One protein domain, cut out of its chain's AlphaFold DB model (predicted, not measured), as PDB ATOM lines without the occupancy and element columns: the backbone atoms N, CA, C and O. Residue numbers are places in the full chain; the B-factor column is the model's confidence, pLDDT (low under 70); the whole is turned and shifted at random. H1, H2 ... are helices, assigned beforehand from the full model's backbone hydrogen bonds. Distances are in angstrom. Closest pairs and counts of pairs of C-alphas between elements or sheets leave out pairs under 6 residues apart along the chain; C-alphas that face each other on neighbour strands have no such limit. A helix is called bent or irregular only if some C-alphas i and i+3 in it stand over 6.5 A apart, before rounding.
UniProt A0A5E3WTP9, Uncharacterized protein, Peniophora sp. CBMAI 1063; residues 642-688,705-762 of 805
ATOM      1  N   PRO A 642     326.758 356.508 258.184       69.12
ATOM      2  CA  PRO A 642     325.824 355.542 257.591       69.12
ATOM      3  C   PRO A 642     324.960 356.155 256.478       69.12
ATOM      4  O   PRO A 642     324.147 355.460 255.873       69.12
ATOM      5  N   ARG A 643     325.074 357.470 256.257       78.75
ATOM      6  CA  ARG A 643     324.335 358.234 255.252       78.75
ATOM      7  C   ARG A 643     325.190 359.443 254.858       78.75
ATOM      8  O   ARG A 643     325.463 360.258 255.738       78.75
ATOM      9  N   PRO A 644     325.599 359.583 253.586       81.38
ATOM     10  CA  PRO A 644     326.524 360.633 253.177       81.38
ATOM     11  C   PRO A 644     325.893 362.019 253.358       81.38
ATOM     12  O   PRO A 644     324.840 362.325 252.789       81.38
ATOM     13  N   THR A 645     326.527 362.874 254.159       85.75
ATOM     14  CA  THR A 645     326.105 364.277 254.291       85.75
ATOM     15  C   THR A 645     326.473 365.077 253.037       85.75
ATOM     16  O   THR A 645     327.358 364.688 252.277       85.75
ATOM     17  N   ALA A 646     325.815 366.220 252.795       85.31
ATOM     18  CA  ALA A 646     326.096 367.047 251.612       85.31
ATOM     19  C   ALA A 646     327.577 367.480 251.523       85.31
ATOM     20  O   ALA A 646     328.165 367.400 250.452       85.31
ATOM     21  N   ALA A 647     328.201 367.826 252.655       89.06
ATOM     22  CA  ALA A 647     329.620 368.184 252.718       89.06
ATOM     23  C   ALA A 647     330.573 366.979 252.547       89.06
ATOM     24  O   ALA A 647     331.699 367.146 252.085       89.06
ATOM     25  N   GLU A 648     330.151 365.757 252.896       91.12
ATOM     26  CA  GLU A 648     330.929 364.545 252.593       91.12
ATOM     27  C   GLU A 648     330.805 364.137 251.113       91.12
ATOM     28  O   GLU A 648     331.775 363.615 250.564       91.12
ATOM     29  N   ARG A 649     329.663 364.417 250.456       91.06
ATOM     30  CA  ARG A 649     329.500 364.287 248.992       91.06
ATOM     31  C   ARG A 649     330.289 365.347 248.228       91.06
ATOM     32  O   ARG A 649     330.946 365.011 247.251       91.06
ATOM     33  N   GLU A 650     330.287 366.602 248.686       93.88
ATOM     34  CA  GLU A 650     331.117 367.664 248.099       93.88
ATOM     35  C   GLU A 650     332.595 367.241 248.091       93.88
ATOM     36  O   GLU A 650     333.228 367.214 247.039       93.88
ATOM     37  N   LYS A 651     333.115 366.785 249.239       93.38
ATOM     38  CA  LYS A 651     334.485 366.259 249.348       93.38
ATOM     39  C   LYS A 651     334.750 365.011 248.509       93.38
ATOM     40  O   LYS A 651     335.884 364.819 248.080       93.38
ATOM     41  N   TYR A 652     333.746 364.164 248.286       95.62
ATOM     42  CA  TYR A 652     333.871 363.019 247.387       95.62
ATOM     43  C   TYR A 652     334.068 363.461 245.937       95.62
ATOM     44  O   TYR A 652     334.977 362.978 245.268       95.62
ATOM     45  N   TRP A 653     333.306 364.443 245.467       96.12
ATOM     46  CA  TRP A 653     333.486 364.953 244.111       96.12
ATOM     47  C   TRP A 653     334.754 365.808 243.955       96.12
ATOM     48  O   TRP A 653     335.424 365.685 242.934       96.12
ATOM     49  N   GLU A 654     335.186 366.545 244.987       94.56
ATOM     50  CA  GLU A 654     336.533 367.156 245.028       94.56
ATOM     51  C   GLU A 654     337.672 366.115 245.004       94.56
ATOM     52  O   GLU A 654     338.766 366.411 244.521       94.56
ATOM     53  N   PHE A 655     337.452 364.905 245.535       95.00
ATOM     54  CA  PHE A 655     338.408 363.803 245.422       95.00
ATOM     55  C   PHE A 655     338.446 363.251 243.993       95.00
ATOM     56  O   PHE A 655     339.530 363.145 243.419       95.00
ATOM     57  N   VAL A 656     337.290 362.959 243.390       95.50
ATOM     58  CA  VAL A 656     337.217 362.428 242.017       95.50
ATOM     59  C   VAL A 656     337.773 363.421 240.987       95.50
ATOM     60  O   VAL A 656     338.508 363.007 240.094       95.50
ATOM     61  N   GLU A 657     337.491 364.723 241.123       93.69
ATOM     62  CA  GLU A 657     337.987 365.772 240.211       93.69
ATOM     63  C   GLU A 657     339.528 365.807 240.138       93.69
ATOM     64  O   GLU A 657     340.094 366.018 239.063       93.69
ATOM     65  N   LYS A 658     340.201 365.545 241.267       92.00
ATOM     66  CA  LYS A 658     341.671 365.523 241.391       92.00
ATOM     67  C   LYS A 658     342.316 364.192 241.009       92.00
ATOM     68  O   LYS A 658     343.445 364.182 240.529       92.00
ATOM     69  N   HIS A 659     341.623 363.071 241.218       92.75
ATOM     70  CA  HIS A 659     342.168 361.725 240.992       92.75
ATOM     71  C   HIS A 659     341.378 360.949 239.912       92.75
ATOM     72  O   HIS A 659     340.989 359.795 240.138       92.75
ATOM     73  N   PRO A 660     341.101 361.546 238.729       93.25
ATOM     74  CA  PRO A 660     340.097 361.018 237.812       93.25
ATOM     75  C   PRO A 660     340.508 359.697 237.160       93.25
ATOM     76  O   PRO A 660     339.665 358.824 237.027       93.25
ATOM     77  N   VAL A 661     341.786 359.511 236.797       91.38
ATOM     78  CA  VAL A 661     342.300 358.270 236.169       91.38
ATOM     79  C   VAL A 661     342.124 357.058 237.088       91.38
ATOM     80  O   VAL A 661     341.747 355.981 236.634       91.38
ATOM     81  N   HIS A 662     342.347 357.243 238.390       88.44
ATOM     82  CA  HIS A 662     342.134 356.214 239.407       88.44
ATOM     83  C   HIS A 662     340.644 355.890 239.592       88.44
ATOM     84  O   HIS A 662     340.240 354.731 239.514       88.44
ATOM     85  N   CYS A 663     339.804 356.919 239.728       91.38
ATOM     86  CA  CYS A 663     338.356 356.756 239.893       91.38
ATOM     87  C   CYS A 663     337.633 356.311 238.599       91.38
ATOM     88  O   CYS A 663     336.475 355.887 238.651       91.38
ATOM     89  N   ALA A 664     338.297 356.412 237.442       90.56
ATOM     90  CA  ALA A 664     337.708 356.396 236.101       90.56
ATOM     91  C   ALA A 664     336.733 355.240 235.857       90.56
ATOM     92  O   ALA A 664     335.626 355.451 235.372       90.56
ATOM     93  N   ARG A 665     337.117 354.015 236.233       87.69
ATOM     94  CA  ARG A 665     336.310 352.805 235.992       87.69
ATOM     95  C   ARG A 665     335.030 352.724 236.822       87.69
ATOM     96  O   ARG A 665     334.120 352.003 236.435       87.69
ATOM     97  N   ILE A 666     334.984 353.408 237.963       90.12
ATOM     98  CA  ILE A 666     333.813 353.423 238.846       90.12
ATOM     99  C   ILE A 666     332.872 354.549 238.408       90.12
ATOM    100  O   ILE A 666     331.670 354.343 238.264       90.12
ATOM    101  N   ILE A 667     333.436 355.736 238.166       92.69
ATOM    102  CA  ILE A 667     332.688 356.967 237.879       92.69
ATOM    103  C   ILE A 667     332.147 357.000 236.451       92.69
ATOM    104  O   ILE A 667     331.012 357.417 236.249       92.69
ATOM    105  N   SER A 668     332.908 356.517 235.471       88.00
ATOM    106  CA  SER A 668     332.483 356.450 234.064       88.00
ATOM    107  C   SER A 668     331.650 355.190 233.782       88.00
ATOM    108  O   SER A 668     331.771 354.567 232.730       88.00
ATOM    109  N   SER A 669     330.818 354.791 234.749       89.75
ATOM    110  CA  SER A 669     329.787 353.767 234.588       89.75
ATOM    111  C   SER A 669     328.506 354.394 234.030       89.75
ATOM    112  O   SER A 669     328.176 355.539 234.336       89.75
ATOM    113  N   GLU A 670     327.783 353.641 233.200       88.94
ATOM    114  CA  GLU A 670     326.617 354.126 232.443       88.94
ATOM    115  C   GLU A 670     325.546 354.767 233.343       88.94
ATOM    116  O   GLU A 670     325.075 355.858 233.043       88.94
ATOM    117  N   GLU A 671     325.249 354.158 234.497       91.00
ATOM    118  CA  GLU A 671     324.309 354.684 235.501       91.00
ATOM    119  C   GLU A 671     324.698 356.086 236.007       91.00
ATOM    120  O   GLU A 671     323.844 356.961 236.159       91.00
ATOM    121  N   ILE A 672     325.991 356.320 236.255       91.50
ATOM    122  CA  ILE A 672     326.486 357.597 236.779       91.50
ATOM    123  C   ILE A 672     326.535 358.646 235.667       91.50
ATOM    124  O   ILE A 672     326.123 359.784 235.890       91.50
ATOM    125  N   VAL A 673     326.989 358.277 234.468       92.38
ATOM    126  CA  VAL A 673     327.033 359.185 233.309       92.38
ATOM    127  C   VAL A 673     325.618 359.603 232.889       92.38
ATOM    128  O   VAL A 673     325.382 360.795 232.694       92.38
ATOM    129  N   ALA A 674     324.663 358.667 232.841       90.50
ATOM    130  CA  ALA A 674     323.254 358.951 232.565       90.50
ATOM    131  C   ALA A 674     322.639 359.861 233.639       90.50
ATOM    132  O   ALA A 674     322.173 360.948 233.309       90.50
ATOM    133  N   GLY A 675     322.754 359.504 234.925       89.88
ATOM    134  CA  GLY A 675     322.233 360.329 236.023       89.88
ATOM    135  C   GLY A 675     322.877 361.721 236.129       89.88
ATOM    136  O   GLY A 675     322.259 362.651 236.646       89.88
ATOM    137  N   THR A 676     324.097 361.892 235.610       92.00
ATOM    138  CA  THR A 676     324.747 363.205 235.466       92.00
ATOM    139  C   THR A 676     324.132 364.010 234.318       92.00
ATOM    140  O   THR A 676     323.890 365.205 234.473       92.00
ATOM    141  N   ASN A 677     323.843 363.367 233.183       91.50
ATOM    142  CA  ASN A 677     323.196 363.983 232.021       91.50
ATOM    143  C   ASN A 677     321.751 364.418 232.354       91.50
ATOM    144  O   ASN A 677     321.380 365.572 232.149       91.50
ATOM    145  N   ASP A 678     320.991 363.552 233.031       89.12
ATOM    146  CA  ASP A 678     319.649 363.826 233.575       89.12
ATOM    147  C   ASP A 678     319.603 365.046 234.521       89.12
ATOM    148  O   ASP A 678     318.567 365.706 234.678       89.12
ATOM    149  N   ALA A 679     320.728 365.352 235.177       87.25
ATOM    150  CA  ALA A 679     320.884 366.503 236.061       87.25
ATOM    151  C   ALA A 679     321.332 367.789 235.334       87.25
ATOM    152  O   ALA A 679     321.168 368.878 235.890       87.25
ATOM    153  N   LEU A 680     321.848 367.684 234.103       88.50
ATOM    154  CA  LEU A 680     322.134 368.810 233.202       88.50
ATOM    155  C   LEU A 680     320.882 369.261 232.431       88.50
ATOM    156  O   LEU A 680     320.694 370.461 232.221       88.50
ATOM    157  N   THR A 681     320.010 368.319 232.047       84.62
ATOM    158  CA  THR A 681     318.723 368.609 231.381       84.62
ATOM    159  C   THR A 681     317.628 369.060 232.352       84.62
ATOM    160  O   THR A 681     316.643 369.669 231.936       84.62
ATOM    161  N   TYR A 682     317.801 368.793 233.652       73.94
ATOM    162  CA  TYR A 682     316.808 368.984 234.719       73.94
ATOM    163  C   TYR A 682     315.514 368.155 234.554       73.94
ATOM    164  O   TYR A 682     314.541 368.398 235.268       73.94
ATOM    165  N   GLU A 683     315.473 367.158 233.665       67.31
ATOM    166  CA  GLU A 683     314.229 366.434 233.338       67.31
ATOM    167  C   GLU A 683     313.766 365.491 234.458       67.31
ATOM    168  O   GLU A 683     312.582 365.455 234.804       67.31
ATOM    169  N   PHE A 684     314.698 364.770 235.087       53.44
ATOM    170  CA  PHE A 684     314.421 363.878 236.227       53.44
ATOM    171  C   PHE A 684     314.574 364.577 237.581       53.44
ATOM    172  O   PHE A 684     314.194 364.051 238.634       53.44
ATOM    173  N   VAL A 685     315.100 365.801 237.555       57.12
ATOM    174  CA  VAL A 685     315.232 366.692 238.700       57.12
ATOM    175  C   VAL A 685     313.820 367.092 239.141       57.12
ATOM    176  O   VAL A 685     313.270 368.108 238.726       57.12
ATOM    177  N   LYS A 686     313.254 366.320 240.085       54.28
ATOM    178  CA  LYS A 686     312.045 366.644 240.878       54.28
ATOM    179  C   LYS A 686     312.280 367.813 241.858       54.28
ATOM    180  O   LYS A 686     311.931 367.765 243.037       54.28
ATOM    181  N   TRP A 687     312.914 368.851 241.326       59.19
ATOM    182  CA  TRP A 687     313.219 370.130 241.925       59.19
ATOM    183  C   TRP A 687     311.955 370.732 242.567       59.19
ATOM    184  O   TRP A 687     310.942 370.776 241.858       59.19
ATOM    185  N   PRO A 688     311.928 371.341 243.762       54.88
ATOM    186  CA  PRO A 688     311.198 372.598 243.886       54.88
ATOM    187  C   PRO A 688     311.722 373.574 242.818       54.88
ATOM    188  O   PRO A 688     312.744 374.230 243.022       54.88
ATOM    189  N   PHE A 705     323.998 375.559 236.208       88.00
ATOM    190  CA  PHE A 705     324.719 375.634 234.925       88.00
ATOM    191  C   PHE A 705     324.080 376.678 234.007       88.00
ATOM    192  O   PHE A 705     322.862 376.853 234.043       88.00
ATOM    193  N   ASN A 706     324.876 377.358 233.181       89.81
ATOM    194  CA  ASN A 706     324.327 378.102 232.045       89.81
ATOM    195  C   ASN A 706     324.103 377.166 230.835       89.81
ATOM    196  O   ASN A 706     324.494 375.998 230.868       89.81
ATOM    197  N   GLU A 707     323.442 377.669 229.791       88.81
ATOM    198  CA  GLU A 707     323.118 376.877 228.595       88.81
ATOM    199  C   GLU A 707     324.391 376.369 227.897       88.81
ATOM    200  O   GLU A 707     324.505 375.167 227.688       88.81
ATOM    201  N   ASP A 708     325.386 377.232 227.647       92.06
ATOM    202  CA  ASP A 708     326.656 376.868 226.993       92.06
ATOM    203  C   ASP A 708     327.427 375.758 227.741       92.06
ATOM    204  O   ASP A 708     327.927 374.820 227.122       92.06
ATOM    205  N   GLU A 709     327.508 375.848 229.075       90.94
ATOM    206  CA  GLU A 709     328.144 374.853 229.949       90.94
ATOM    207  C   GLU A 709     327.377 373.531 229.942       90.94
ATOM    208  O   GLU A 709     327.993 372.469 229.882       90.94
ATOM    209  N   SER A 710     326.042 373.584 230.011       91.25
ATOM    210  CA  SER A 710     325.208 372.382 229.956       91.25
ATOM    211  C   SER A 710     325.393 371.667 228.619       91.25
ATOM    212  O   SER A 710     325.587 370.454 228.585       91.25
ATOM    213  N   ASP A 711     325.450 372.425 227.525       91.94
ATOM    214  CA  ASP A 711     325.681 371.924 226.173       91.94
ATOM    215  C   ASP A 711     327.109 371.358 226.001       91.94
ATOM    216  O   ASP A 711     327.295 370.320 225.364       91.94
ATOM    217  N   GLU A 712     328.133 371.978 226.603       92.75
ATOM    218  CA  GLU A 712     329.515 371.469 226.619       92.75
ATOM    219  C   GLU A 712     329.647 370.163 227.420       92.75
ATOM    220  O   GLU A 712     330.185 369.178 226.901       92.75
ATOM    221  N   PHE A 713     329.119 370.115 228.649       93.56
ATOM    222  CA  PHE A 713     329.136 368.899 229.465       93.56
ATOM    223  C   PHE A 713     328.305 367.784 228.823       93.56
ATOM    224  O   PHE A 713     328.802 366.665 228.709       93.56
ATOM    225  N   SER A 714     327.102 368.074 228.323       93.19
ATOM    226  CA  SER A 714     326.242 367.084 227.657       93.19
ATOM    227  C   SER A 714     326.906 366.516 226.402       93.19
ATOM    228  O   SER A 714     326.882 365.302 226.196       93.19
ATOM    229  N   ARG A 715     327.580 367.352 225.594       92.12
ATOM    230  CA  ARG A 715     328.381 366.892 224.446       92.12
ATOM    231  C   ARG A 715     329.587 366.049 224.879       92.12
ATOM    232  O   ARG A 715     329.854 365.032 224.245       92.12
ATOM    233  N   SER A 716     330.284 366.414 225.957       91.12
ATOM    234  CA  SER A 716     331.401 365.617 226.490       91.12
ATOM    235  C   SER A 716     330.940 364.252 227.013       91.12
ATOM    236  O   SER A 716     331.535 363.241 226.647       91.12
ATOM    237  N   LEU A 717     329.881 364.206 227.823       91.56
ATOM    238  CA  LEU A 717     329.343 362.967 228.389       91.56
ATOM    239  C   LEU A 717     328.730 362.071 227.304       91.56
ATOM    240  O   LEU A 717     328.994 360.875 227.296       91.56
ATOM    241  N   SER A 718     328.010 362.639 226.330       89.88
ATOM    242  CA  SER A 718     327.417 361.876 225.214       89.88
ATOM    243  C   SER A 718     328.438 361.419 224.166       89.88
ATOM    244  O   SER A 718     328.123 360.576 223.329       89.88
ATOM    245  N   SER A 719     329.662 361.963 224.177       85.00
ATOM    246  CA  SER A 719     330.763 361.444 223.349       85.00
ATOM    247  C   SER A 719     331.367 360.150 223.912       85.00
ATOM    248  O   SER A 719     332.070 359.430 223.202       85.00
ATOM    249  N   PHE A 720     331.062 359.833 225.172       80.25
ATOM    250  CA  PHE A 720     331.425 358.592 225.838       80.25
ATOM    251  C   PHE A 720     330.287 357.567 225.741       80.25
ATOM    252  O   PHE A 720     329.114 357.923 225.785       80.25
ATOM    253  N   GLY A 721     330.631 356.280 225.632       60.03
ATOM    254  CA  GLY A 721     329.650 355.185 225.652       60.03
ATOM    255  C   GLY A 721     329.211 354.629 224.291       60.03
ATOM    256  O   GLY A 721     328.424 353.691 224.274       60.03
ATOM    257  N   ALA A 722     329.750 355.112 223.162       66.31
ATOM    258  CA  ALA A 722     329.526 354.466 221.859       66.31
ATOM    259  C   ALA A 722     330.041 353.009 221.832       66.31
ATOM    260  O   ALA A 722     329.386 352.132 221.282       66.31
ATOM    261  N   ASP A 723     331.191 352.762 222.470       72.50
ATOM    262  CA  ASP A 723     331.735 351.431 222.752       72.50
ATOM    263  C   ASP A 723     332.646 351.514 224.002       72.50
ATOM    264  O   ASP A 723     333.794 351.960 223.889       72.50
ATOM    265  N   PRO A 724     332.214 351.072 225.205       69.19
ATOM    266  CA  PRO A 724     333.041 351.118 226.426       69.19
ATOM    267  C   PRO A 724     334.252 350.164 226.381       69.19
ATOM    268  O   PRO A 724     335.106 350.174 227.265       69.19
ATOM    269  N   SER A 725     334.337 349.334 225.340       73.00
ATOM    270  CA  SER A 725     335.490 348.496 225.005       73.00
ATOM    271  C   SER A 725     336.602 349.253 224.258       73.00
ATOM    272  O   SER A 725     337.717 348.740 224.158       73.00
ATOM    273  N   THR A 726     336.314 350.455 223.738       79.81
ATOM    274  CA  THR A 726     337.228 351.256 222.897       79.81
ATOM    275  C   THR A 726     337.754 352.523 223.568       79.81
ATOM    276  O   THR A 726     338.800 353.024 223.159       79.81
ATOM    277  N   SER A 727     337.074 353.032 224.601       84.94
ATOM    278  CA  SER A 727     337.500 354.223 225.342       84.94
ATOM    279  C   SER A 727     338.857 354.017 226.015       84.94
ATOM    280  O   SER A 727     339.046 353.046 226.759       84.94
ATOM    281  N   THR A 728     339.789 354.945 225.804       88.81
ATOM    282  CA  THR A 728     341.105 354.900 226.453       88.81
ATOM    283  C   THR A 728     340.999 355.207 227.957       88.81
ATOM    284  O   THR A 728     340.011 355.801 228.407       88.81
ATOM    285  N   PRO A 729     341.997 354.819 228.778       86.94
ATOM    286  CA  PRO A 729     342.096 355.267 230.169       86.94
ATOM    287  C   PRO A 729     342.029 356.792 230.317       86.94
ATOM    288  O   PRO A 729     341.428 357.295 231.266       86.94
ATOM    289  N   GLU A 730     342.600 357.516 229.359       88.06
ATOM    290  CA  GLU A 730     342.584 358.969 229.258       88.06
ATOM    291  C   GLU A 730     341.166 359.509 228.994       88.06
ATOM    292  O   GLU A 730     340.729 360.414 229.707       88.06
ATOM    293  N   ASP A 731     340.411 358.923 228.056       90.56
ATOM    294  CA  ASP A 731     339.012 359.306 227.786       90.56
ATOM    295  C   ASP A 731     338.128 359.067 229.018       90.56
ATOM    296  O   ASP A 731     337.387 359.955 229.449       90.56
ATOM    297  N   MET A 732     338.249 357.885 229.640       91.19
ATOM    298  CA  MET A 732     337.514 357.555 230.866       91.19
ATOM    299  C   MET A 732     337.856 358.515 232.015       91.19
ATOM    300  O   MET A 732     336.979 358.810 232.829       91.19
ATOM    301  N   ALA A 733     339.092 359.022 232.084       91.94
ATOM    302  CA  ALA A 733     339.506 360.014 233.074       91.94
ATOM    303  C   ALA A 733     338.932 361.412 232.785       91.94
ATOM    304  O   ALA A 733     338.462 362.071 233.710       91.94
ATOM    305  N   VAL A 734     338.917 361.868 231.527       92.50
ATOM    306  CA  VAL A 734     338.270 363.142 231.147       92.50
ATOM    307  C   VAL A 734     336.781 363.113 231.501       92.50
ATOM    308  O   VAL A 734     336.265 364.068 232.084       92.50
ATOM    309  N   VAL A 735     336.105 361.995 231.228       93.31
ATOM    310  CA  VAL A 735     334.687 361.794 231.558       93.31
ATOM    311  C   VAL A 735     334.463 361.779 233.067       93.31
ATOM    312  O   VAL A 735     333.624 362.537 233.549       93.31
ATOM    313  N   ALA A 736     335.258 361.029 233.837       94.06
ATOM    314  CA  ALA A 736     335.157 361.020 235.298       94.06
ATOM    315  C   ALA A 736     335.409 362.407 235.919       94.06
ATOM    316  O   ALA A 736     334.726 362.795 236.868       94.06
ATOM    317  N   GLN A 737     336.340 363.186 235.357       94.31
ATOM    318  CA  GLN A 737     336.595 364.562 235.787       94.31
ATOM    319  C   GLN A 737     335.415 365.493 235.461       94.31
ATOM    320  O   GLN A 737     335.084 366.370 236.256       94.31
ATOM    321  N   ASN A 738     334.762 365.316 234.309       94.75
ATOM    322  CA  ASN A 738     333.609 366.127 233.912       94.75
ATOM    323  C   ASN A 738     332.337 365.753 234.690       94.75
ATOM    324  O   ASN A 738     331.637 366.658 235.141       94.75
ATOM    325  N   VAL A 739     332.105 364.464 234.967       95.75
ATOM    326  CA  VAL A 739     331.096 364.005 235.938       95.75
ATOM    327  C   VAL A 739     331.322 364.670 237.296       95.75
ATOM    328  O   VAL A 739     330.406 365.289 237.837       95.75
ATOM    329  N   ALA A 740     332.553 364.634 237.815       95.81
ATOM    330  CA  ALA A 740     332.877 365.240 239.103       95.81
ATOM    331  C   ALA A 740     332.638 366.756 239.134       95.81
ATOM    332  O   ALA A 740     332.079 367.246 240.109       95.81
ATOM    333  N   LYS A 741     332.980 367.503 238.072       94.75
ATOM    334  CA  LYS A 741     332.686 368.949 237.971       94.75
ATOM    335  C   LYS A 741     331.188 369.246 238.048       94.75
ATOM    336  O   LYS A 741     330.792 370.193 238.733       94.75
ATOM    337  N   VAL A 742     330.360 368.453 237.364       94.75
ATOM    338  CA  VAL A 742     328.895 368.602 237.360       94.75
ATOM    339  C   VAL A 742     328.323 368.266 238.739       94.75
ATOM    340  O   VAL A 742     327.693 369.116 239.370       94.75
ATOM    341  N   GLU A 743     328.617 367.082 239.270       94.50
ATOM    342  CA  GLU A 743     328.137 366.619 240.580       94.50
ATOM    343  C   GLU A 743     328.626 367.498 241.754       94.50
ATOM    344  O   GLU A 743     327.858 367.821 242.665       94.50
ATOM    345  N   LEU A 744     329.869 367.991 241.719       94.19
ATOM    346  CA  LEU A 744     330.403 368.944 242.703       94.19
ATOM    347  C   LEU A 744     329.636 370.274 242.685       94.19
ATOM    348  O   LEU A 744     329.339 370.861 243.731       94.19
ATOM    349  N   ARG A 745     329.295 370.758 241.488       92.25
ATOM    350  CA  ARG A 745     328.549 372.004 241.286       92.25
ATOM    351  C   ARG A 745     327.080 371.860 241.692       92.25
ATOM    352  O   ARG A 745     326.548 372.783 242.312       92.25
ATOM    353  N   LEU A 746     326.477 370.693 241.461       90.62
ATOM    354  CA  LEU A 746     325.165 370.311 241.994       90.62
ATOM    355  C   LEU A 746     325.172 370.246 243.529       90.62
ATOM    356  O   LEU A 746     324.311 370.861 244.156       90.62
ATOM    357  N   CYS A 747     326.169 369.611 244.158       91.00
ATOM    358  CA  CYS A 747     326.289 369.555 245.623       91.00
ATOM    359  C   CYS A 747     326.404 370.957 246.252       91.00
ATOM    360  O   CYS A 747     325.698 371.277 247.214       91.00
ATOM    361  N   ARG A 748     327.236 371.834 245.674       91.06
ATOM    362  CA  ARG A 748     327.393 373.235 246.115       91.06
ATOM    363  C   ARG A 748     326.129 374.073 245.907       91.06
ATOM    364  O   ARG A 748     325.848 374.973 246.701       91.06
ATOM    365  N   TRP A 749     325.362 373.799 244.854       89.00
ATOM    366  CA  TRP A 749     324.061 374.428 244.618       89.00
ATOM    367  C   TRP A 749     323.004 373.939 245.616       89.00
ATOM    368  O   TRP A 749     322.356 374.764 246.256       89.00
ATOM    369  N   GLU A 750     322.898 372.626 245.837       86.12
ATOM    370  CA  GLU A 750     322.006 372.014 246.828       86.12
ATOM    371  C   GLU A 750     322.248 372.609 248.224       86.12
ATOM    372  O   GLU A 750     321.304 372.986 248.924       86.12
ATOM    373  N   GLN A 751     323.518 372.741 248.621       87.50
ATOM    374  CA  GLN A 751     323.885 373.367 249.887       87.50
ATOM    375  C   GLN A 751     323.430 374.830 249.956       87.50
ATOM    376  O   GLN A 751     322.770 375.199 250.926       87.50
ATOM    377  N   ARG A 752     323.680 375.647 248.925       87.31
ATOM    378  CA  ARG A 752     323.222 377.051 248.872       87.31
ATOM    379  C   ARG A 752     321.694 377.173 248.931       87.31
ATOM    380  O   ARG A 752     321.159 378.065 249.594       87.31
ATOM    381  N   MET A 753     320.977 376.271 248.264       83.69
ATOM    382  CA  MET A 753     319.514 376.226 248.299       83.69
ATOM    383  C   MET A 753     318.996 375.848 249.691       83.69
ATOM    384  O   MET A 753     317.978 376.387 250.124       83.69
ATOM    385  N   ARG A 754     319.702 374.973 250.416       84.25
ATOM    386  CA  ARG A 754     319.388 374.595 251.804       84.25
ATOM    387  C   ARG A 754     319.714 375.713 252.797       84.25
ATOM    388  O   ARG A 754     318.901 376.018 253.661       84.25
ATOM    389  N   GLU A 755     320.863 376.368 252.648       85.81
ATOM    390  CA  GLU A 755     321.289 377.513 253.471       85.81
ATOM    391  C   GLU A 755     320.367 378.732 253.309       85.81
ATOM    392  O   GLU A 755     320.142 379.472 254.265       85.81
ATOM    393  N   SER A 756     319.787 378.921 252.119       84.56
ATOM    394  CA  SER A 756     318.762 379.943 251.853       84.56
ATOM    395  C   SER A 756     317.331 379.508 252.205       84.56
ATOM    396  O   SER A 756     316.402 380.303 252.053       84.56
ATOM    397  N   GLY A 757     317.127 378.268 252.665       83.12
ATOM    398  CA  GLY A 757     315.813 377.707 253.003       83.12
ATOM    399  C   GLY A 757     314.869 377.486 251.812       83.12
ATOM    400  O   GLY A 757     313.686 377.223 252.027       83.12
ATOM    401  N   ARG A 758     315.364 377.602 250.569       77.31
ATOM    402  CA  ARG A 758     314.610 377.347 249.324       77.31
ATOM    403  C   ARG A 758     314.432 375.851 249.087       77.31
ATOM    404  O   ARG A 758     313.321 375.386 248.846       77.31
ATOM    405  N   LEU A 759     315.516 375.094 249.254       74.94
ATOM    406  CA  LEU A 759     315.407 373.725 249.742       74.94
ATOM    407  C   LEU A 759     315.005 373.868 251.205       74.94
ATOM    408  O   LEU A 759     315.816 374.283 252.036       74.94
ATOM    409  N   GLY A 760     313.749 373.552 251.512       67.75
ATOM    410  CA  GLY A 760     313.341 373.404 252.901       67.75
ATOM    411  C   GLY A 760     314.265 372.406 253.599       67.75
ATOM    412  O   GLY A 760     314.785 371.482 252.969       67.75
ATOM    413  N   GLU A 761     314.473 372.576 254.905       61.78
ATOM    414  CA  GLU A 761     315.124 371.547 255.714       61.78
ATOM    415  C   GLU A 761     314.208 370.314 255.734       61.78
ATOM    416  O   GLU A 761     313.346 370.163 256.603       61.78
ATOM    417  N   GLU A 762     314.357 369.447 254.729       56.12
ATOM    418  CA  GLU A 762     313.712 368.147 254.688       56.12
ATOM    419  C   GLU A 762     314.199 367.367 255.902       56.12
ATOM    420  O   GLU A 762     315.299 366.811 255.935       56.12
TER     421      GLU A 762
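This is residues 642 to 688 and 705 to 762 of the 805 residues of an uncharacterized protein of Peniophora sp. CBMAI 1063 (UniProt A0A5E3WTP9). One long helix, H5, is the core: H1 packs along one side with H2 across it, while H3 and H4, side by side, pack on the other. The printed part has 105 residues with five named helices, H1 to H5 in order, and is all helix. It is compact, radius of gyration of the C-alphas 14.3 A, spanning 45 by 30 by 21 A.

H1, residues 646 to 658, touches H5, residues 729 to 755, at a shallow tilt of 25 degrees, opposite ways; their closest C-alphas, Glu 657 and Gln 737, are 4.8 A apart. H2, residues 660 to 667, is irregular, C-alphas 662 and 665 being 7.6 A apart; it touches residues 729 to 739 of H5 alone, about perpendicular at 75 degrees. H3, residues 670 to 681, touches H4, residues 707 to 718, at 17 degrees, opposite ways. Every O i to N i+4 pair is within hydrogen-bond range in H3, H4 and H5; H1 has 8 of 9, H2 2 of 4.

C-alpha 646 begins H1 at (326.096, 367.047, 251.612). H5, 38.4 A long, ends at C-alpha 755, (321.289, 377.513, 253.471).

Residues 689 to 704 are cut out, leaving 16.5 A between C-alphas 688 and 705. Residues 683 to 688 are among those under pLDDT 70.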